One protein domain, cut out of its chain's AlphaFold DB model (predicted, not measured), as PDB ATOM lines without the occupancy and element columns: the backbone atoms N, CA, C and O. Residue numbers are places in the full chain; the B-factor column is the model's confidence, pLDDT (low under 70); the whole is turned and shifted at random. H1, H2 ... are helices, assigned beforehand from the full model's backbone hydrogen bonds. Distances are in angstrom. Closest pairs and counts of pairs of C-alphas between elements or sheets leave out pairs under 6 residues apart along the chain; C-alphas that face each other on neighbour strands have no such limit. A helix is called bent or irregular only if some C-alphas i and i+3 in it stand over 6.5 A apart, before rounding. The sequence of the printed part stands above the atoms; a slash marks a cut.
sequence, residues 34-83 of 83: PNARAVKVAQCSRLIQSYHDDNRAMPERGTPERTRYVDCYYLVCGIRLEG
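What this domain is: This is residues 34 to 83 of the 83 residues of an uncharacterized protein of Mesorhizobium erdmanii (UniProt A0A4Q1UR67). Two helices cross as a lopsided X: the longer H1 lies along the length of the domain, and H2 crosses it near the middle of H1. The link, residues 54 to 63, swings from the end of H1 to the start of H2, and the tail after H2, residues 78 to 83, folds back beside H2. The printed part has 50 residues with two named helices, H1 then H2, and no named strand; its class is all helix. It is compact, with a radius of gyration of the C-alphas of 11.0 A, and elongated, spanning 33 by 22 by 18 A.

How they stand to each other: H1, residues 36 to 53, touches H2, residues 64 to 77, with its residues 41 to 48 alone. Their closest C-alphas, those of Cys 44 and Cys 72, are 4.9 A apart. Their centres are 9.6 A apart. Their lines stand at 71 degrees, only just about perpendicular. In H1 and H2 every O i to N i+4 pair is within hydrogen-bond range.

Where its parts are: H1 runs from Ala 36, its C-alpha at (154.250, 114.138, 169.287), to Asp 53, its C-alpha at (130.791, 111.328, 178.765), 25.5 A from first to last C-alpha. H2 runs from Pro 64, its C-alpha at (145.277, 96.032, 177.156), to Cys 77, its C-alpha at (146.680, 113.958, 185.160), 19.7 A from first to last C-alpha. Neither helix is bent.

The domain as a whole: The two C-alphas farthest apart are those of Pro 34 and Asn 55, at 33.6 A. The printed part has no cut and ends at Gly 83, the chain's last residue. The link from H1 to H2, 10 residues, is short. The mean pLDDT of the printed part is 86.3, and residues 34 to 35 and 82 to 83 are under 70.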
ATOM      1  N   PRO A  34     158.336 117.455 167.472       59.25
ATOM      2  CA  PRO A  34     158.148 118.392 168.589       59.25
ATOM      3  C   PRO A  34     156.699 118.467 169.089       59.25
ATOM      4  O   PRO A  34     156.440 118.862 170.221       59.25
ATOM      5  N   ASN A  35     155.738 118.025 168.272       68.50
ATOM      6  CA  ASN A  35     154.325 117.955 168.635       68.50
ATOM      7  C   ASN A  35     153.846 116.550 169.032       68.50
ATOM      8  O   ASN A  35     152.682 116.405 169.401       68.50
ATOM      9  N   ALA A  36     154.682 115.507 168.983       73.50
ATOM     10  CA  ALA A  36     154.250 114.138 169.287       73.50
ATOM     11  C   ALA A  36     153.695 114.014 170.709       73.50
ATOM     12  O   ALA A  36     152.668 113.367 170.916       73.50
ATOM     13  N   ARG A  37     154.317 114.699 171.676       77.56
ATOM     14  CA  ARG A  37     153.827 114.743 173.056       77.56
ATOM     15  C   ARG A  37     152.467 115.433 173.151       77.56
ATOM     16  O   ARG A  37     151.549 114.867 173.733       77.56
ATOM     17  N   ALA A  38     152.306 116.602 172.530       80.69
ATOM     18  CA  ALA A  38     151.039 117.336 172.521       80.69
ATOM     19  C   ALA A  38     149.908 116.543 171.840       80.69
ATOM     20  O   ALA A  38     148.793 116.481 172.353       80.69
ATOM     21  N   VAL A  39     150.205 115.867 170.724       84.62
ATOM     22  CA  VAL A  39     149.259 114.986 170.023       84.62
ATOM     23  C   VAL A  39     148.865 113.799 170.902       84.62
ATOM     24  O   VAL A  39     147.680 113.487 171.007       84.62
ATOM     25  N   LYS A  40     149.832 113.161 171.573       85.69
ATOM     26  CA  LYS A  40     149.576 112.036 172.481       85.69
ATOM     27  C   LYS A  40     148.733 112.464 173.685       85.69
ATOM     28  O   LYS A  40     147.782 111.769 174.028       85.69
ATOM     29  N   VAL A  41     149.017 113.631 174.268       88.12
ATOM     30  CA  VAL A  41     148.202 114.233 175.337       88.12
ATOM     31  C   VAL A  41     146.777 114.480 174.842       88.12
ATOM     32  O   VAL A  41     145.840 114.019 175.479       88.12
ATOM     33  N   ALA A  42     146.590 115.106 173.676       90.19
ATOM     34  CA  ALA A  42     145.259 115.367 173.123       90.19
ATOM     35  C   ALA A  42     144.458 114.079 172.852       90.19
ATOM     36  O   ALA A  42     143.256 114.023 173.120       90.19
ATOM     37  N   GLN A  43     145.112 113.029 172.345       92.00
ATOM     38  CA  GLN A  43     144.492 111.714 172.155       92.00
ATOM     39  C   GLN A  43     144.085 111.077 173.488       92.00
ATOM     40  O   GLN A  43     142.982 110.542 173.597       92.00
ATOM     41  N   CYS A  44     144.945 111.157 174.502       93.69
ATOM     42  CA  CYS A  44     144.651 110.643 175.835       93.69
ATOM     43  C   CYS A  44     143.529 111.418 176.530       93.69
ATOM     44  O   CYS A  44     142.648 110.793 177.116       93.69
ATOM     45  N   SER A  45     143.489 112.747 176.400       93.19
ATOM     46  CA  SER A  45     142.391 113.560 176.925       93.19
ATOM     47  C   SER A  45     141.053 113.152 176.314       93.19
ATOM     48  O   SER A  45     140.091 112.965 177.050       93.19
ATOM     49  N   ARG A  46     140.991 112.924 174.991       94.00
ATOM     50  CA  ARG A  46     139.763 112.446 174.328       94.00
ATOM     51  C   ARG A  46     139.336 111.058 174.798       94.00
ATOM     52  O   ARG A  46     138.146 110.829 174.961       94.00
ATOM     53  N   LEU A  47     140.288 110.147 175.015       92.88
ATOM     54  CA  LEU A  47     139.990 108.811 175.536       92.88
ATOM     55  C   LEU A  47     139.388 108.890 176.943       92.88
ATOM     56  O   LEU A  47     138.372 108.267 177.211       92.88
ATOM     57  N   ILE A  48     139.997 109.656 177.848       91.06
ATOM     58  CA  ILE A  48     139.485 109.797 179.219       91.06
ATOM     59  C   ILE A  48     138.110 110.471 179.199       91.06
ATOM     60  O   ILE A  48     137.199 110.032 179.900       91.06
ATOM     61  N   GLN A  49     137.950 111.494 178.360       93.00
ATOM     62  CA  GLN A  49     136.694 112.214 178.211       93.00
ATOM     63  C   GLN A  49     135.573 111.313 177.682       93.00
ATOM     64  O   GLN A  49     134.500 111.326 178.266       93.00
ATOM     65  N   SER A  50     135.825 110.444 176.695       94.31
ATOM     66  CA  SER A  50     134.789 109.518 176.211       94.31
ATOM     67  C   SER A  50     134.297 108.568 177.304       94.31
ATOM     68  O   SER A  50     133.122 108.242 177.362       94.31
ATOM     69  N   TYR A  51     135.180 108.130 178.210       92.69
ATOM     70  CA  TYR A  51     134.766 107.306 179.349       92.69
ATOM     71  C   TYR A  51     133.876 108.067 180.330       92.69
ATOM     72  O   TYR A  51     132.952 107.484 180.891       92.69
ATOM     73  N   HIS A  52     134.166 109.349 180.539       89.44
ATOM     74  CA  HIS A  52     133.366 110.205 181.399       89.44
ATOM     75  C   HIS A  52     132.002 110.516 180.772       89.44
ATOM     76  O   HIS A  52     130.979 110.301 181.417       89.44
ATOM     77  N   ASP A  53     131.993 110.941 179.507       94.69
ATOM     78  CA  ASP A  53     130.791 111.328 178.765       94.69
ATOM     79  C   ASP A  53     129.819 110.146 178.608       94.69
ATOM     80  O   ASP A  53     128.612 110.298 178.797       94.69
ATOM     81  N   ASP A  54     130.347 108.945 178.349       93.94
ATOM     82  CA  ASP A  54     129.552 107.723 178.195       93.94
ATOM     83  C   ASP A  54     129.205 107.049 179.544       93.94
ATOM     84  O   ASP A  54     128.613 105.968 179.556       93.94
ATOM     85  N   ASN A  55     129.593 107.633 180.689       90.81
ATOM     86  CA  ASN A  55     129.500 107.017 182.024       90.81
ATOM     87  C   ASN A  55     130.059 105.580 182.076       90.81
ATOM     88  O   ASN A  55     129.534 104.702 182.769       90.81
ATOM     89  N   ARG A  56     131.131 105.312 181.324       91.94
ATOM     90  CA  ARG A  56     131.756 103.990 181.274       91.94
ATOM     91  C   ARG A  56     132.543 103.729 182.548       91.94
ATOM     92  O   ARG A  56     133.314 104.567 183.017       91.94
ATOM     93  N   ALA A  57     132.410 102.510 183.062       87.81
ATOM     94  CA  ALA A  57     133.298 102.022 184.102       87.81
ATOM     95  C   ALA A  57     134.743 101.958 183.587       87.81
ATOM     96  O   ALA A  57     134.999 101.754 182.395       87.81
ATOM     97  N   MET A  58     135.694 102.113 184.507       85.69
ATOM     98  CA  MET A  58     137.102 101.933 184.183       85.69
ATOM     99  C   MET A  58     137.348 100.493 183.694       85.69
ATOM    100  O   MET A  58     136.737  99.573 184.247       85.69
ATOM    101  N   PRO A  59     138.236 100.269 182.706       90.62
ATOM    102  CA  PRO A  59     138.449  98.938 182.143       90.62
ATOM    103  C   PRO A  59     138.882  97.914 183.188       90.62
ATOM    104  O   PRO A  59     139.501  98.265 184.200       90.62
ATOM    105  N   GLU A  60     138.601  96.644 182.906       90.81
ATOM    106  CA  GLU A  60     139.000  95.524 183.755       90.81
ATOM    107  C   GLU A  60     140.521  95.375 183.831       90.81
ATOM    108  O   GLU A  60     141.242  95.559 182.845       90.81
ATOM    109  N   ARG A  61     141.017  94.996 185.012       89.06
ATOM    110  CA  ARG A  61     142.447  94.758 185.241       89.06
ATOM    111  C   ARG A  61     142.992  93.669 184.320       89.06
ATOM    112  O   ARG A  61     142.306  92.708 183.999       89.06
ATOM    113  N   GLY A  62     144.251  93.820 183.912       87.94
ATOM    114  CA  GLY A  62     144.931  92.858 183.038       87.94
ATOM    115  C   GLY A  62     144.538  92.943 181.560       87.94
ATOM    116  O   GLY A  62     145.128  92.241 180.741       87.94
ATOM    117  N   THR A  63     143.594  93.814 181.189       90.69
ATOM    118  CA  THR A  63     143.266  94.065 179.783       90.69
ATOM    119  C   THR A  63     144.228  95.085 179.161       90.69
ATOM    120  O   THR A  63     144.695  96.004 179.840       90.69
ATOM    121  N   PRO A  64     144.502  95.002 177.848       89.69
ATOM    122  CA  PRO A  64     145.277  96.032 177.156       89.69
ATOM    123  C   PRO A  64     144.586  97.408 177.189       89.69
ATOM    124  O   PRO A  64     145.258  98.440 177.175       89.69
ATOM    125  N   GLU A  65     143.250  97.439 177.275       91.00
ATOM    126  CA  GLU A  65     142.477  98.677 177.417       91.00
ATOM    127  C   GLU A  65     142.744  99.359 178.769       91.00
ATOM    128  O   GLU A  65     142.943 100.573 178.799       91.00
ATOM    129  N   ARG A  66     142.861  98.592 179.867       90.69
ATOM    130  CA  ARG A  66     143.272  99.107 181.187       90.69
ATOM    131  C   ARG A  66     144.639  99.755 181.144       90.69
ATOM    132  O   ARG A  66     144.768 100.879 181.619       90.69
ATOM    133  N   THR A  67     145.636  99.077 180.579       90.19
ATOM    134  CA  THR A  67     147.001  99.615 180.484       90.19
ATOM    135  C   THR A  67     146.992 100.946 179.744       90.19
ATOM    136  O   THR A  67     147.494 101.942 180.255       90.19
ATOM    137  N   ARG A  68     146.309 101.004 178.594       90.31
ATOM    138  CA  ARG A  68     146.181 102.238 177.815       90.31
ATOM    139  C   ARG A  68     145.468 103.348 178.589       90.31
ATOM    140  O   ARG A  68     145.883 104.502 178.510       90.31
ATOM    141  N   TYR A  69     144.398 103.018 179.310       90.81
ATOM    142  CA  TYR A  69     143.653 103.987 180.107       90.81
ATOM    143  C   TYR A  69     144.520 104.551 181.240       90.81
ATOM    144  O   TYR A  69     144.604 105.767 181.380       90.81
ATOM    145  N   VAL A  70     145.211 103.695 182.001       90.88
ATOM    146  CA  VAL A  70     146.112 104.103 183.095       90.88
ATOM    147  C   VAL A  70     147.280 104.942 182.572       90.88
ATOM    148  O   VAL A  70     147.567 105.989 183.148       90.88
ATOM    149  N   ASP A  71     147.900 104.549 181.457       90.19
ATOM    150  CA  ASP A  71     148.985 105.310 180.826       90.19
ATOM    151  C   ASP A  71     148.516 106.700 180.382       90.19
ATOM    152  O   ASP A  71     149.200 107.700 180.608       90.19
ATOM    153  N   CYS A  72     147.329 106.782 179.774       91.81
ATOM    154  CA  CYS A  72     146.738 108.058 179.396       91.81
ATOM    155  C   CYS A  72     146.385 108.916 180.612       91.81
ATOM    156  O   CYS A  72     146.614 110.126 180.587       91.81
ATOM    157  N   TYR A  73     145.879 108.304 181.682       89.69
ATOM    158  CA  TYR A  73     145.570 109.001 182.926       89.69
ATOM    159  C   TYR A  73     146.837 109.553 183.588       89.69
ATOM    160  O   TYR A  73     146.857 110.702 184.022       89.69
ATOM    161  N   TYR A  74     147.928 108.784 183.584       88.56
ATOM    162  CA  TYR A  74     149.227 109.244 184.065       88.56
ATOM    163  C   TYR A  74     149.778 110.390 183.210       88.56
ATOM    164  O   TYR A  74     150.247 111.388 183.749       88.56
ATOM    165  N   LEU A  75     149.679 110.286 181.882       88.19
ATOM    166  CA  LEU A  75     150.178 111.309 180.963       88.19
ATOM    167  C   LEU A  75     149.425 112.645 181.092       88.19
ATOM    168  O   LEU A  75     150.045 113.700 180.973       88.19
ATOM    169  N   VAL A  76     148.105 112.604 181.303       88.56
ATOM    170  CA  VAL A  76     147.242 113.797 181.356       88.56
ATOM    171  C   VAL A  76     147.145 114.372 182.771       88.56
ATOM    172  O   VAL A  76     147.256 115.583 182.942       88.56
ATOM    173  N   CYS A  77     146.943 113.526 183.784       85.94
ATOM    174  CA  CYS A  77     146.680 113.958 185.160       85.94
ATOM    175  C   CYS A  77     147.918 113.901 186.065       85.94
ATOM    176  O   CYS A  77     147.874 114.430 187.172       85.94
ATOM    177  N   GLY A  78     149.010 113.253 185.643       81.81
ATOM    178  CA  GLY A  78     150.221 113.090 186.460       81.81
ATOM    179  C   GLY A  78     150.057 112.137 187.652       81.81
ATOM    180  O   GLY A  78     150.959 112.032 188.481       81.81
ATOM    181  N   ILE A  79     148.924 111.438 187.752       78.00
ATOM    182  CA  ILE A  79     148.595 110.529 188.855       78.00
ATOM    183  C   ILE A  79     148.709 109.093 188.352       78.00
ATOM    184  O   ILE A  79     148.119 108.737 187.331       78.00
ATOM    185  N   ARG A  80     149.448 108.245 189.077       73.69
ATOM    186  CA  ARG A  80     149.439 106.802 188.820       73.69
ATOM    187  C   ARG A  80     148.200 106.187 189.453       73.69
ATOM    188  O   ARG A  80     148.095 106.125 190.673       73.69
ATOM    189  N   LEU A  81     147.284 105.724 188.612       71.56
ATOM    190  CA  LEU A  81     146.206 104.848 189.051       71.56
ATOM    191  C   LEU A  81     146.793 103.458 189.301       71.56
ATOM    192  O   LEU A  81     147.539 102.945 188.465       71.56
ATOM    193  N   GLU A  82     146.483 102.853 190.444       67.62
ATOM    194  CA  GLU A  82     146.908 101.481 190.712       67.62
ATOM    195  C   GLU A  82     146.258 100.534 189.693       67.62
ATOM    196  O   GLU A  82     145.026 100.479 189.554       67.62
ATOM    197  N   GLY A  83     147.128  99.835 188.950       55.53
ATOM    198  CA  GLY A  83     146.793  98.900 187.874       55.53
ATOM    199  C   GLY A  83     145.702  97.941 188.279       55.53
ATOM    200  O   GLY A  83     145.857  97.254 189.308       55.53
TER     201      GLY A  83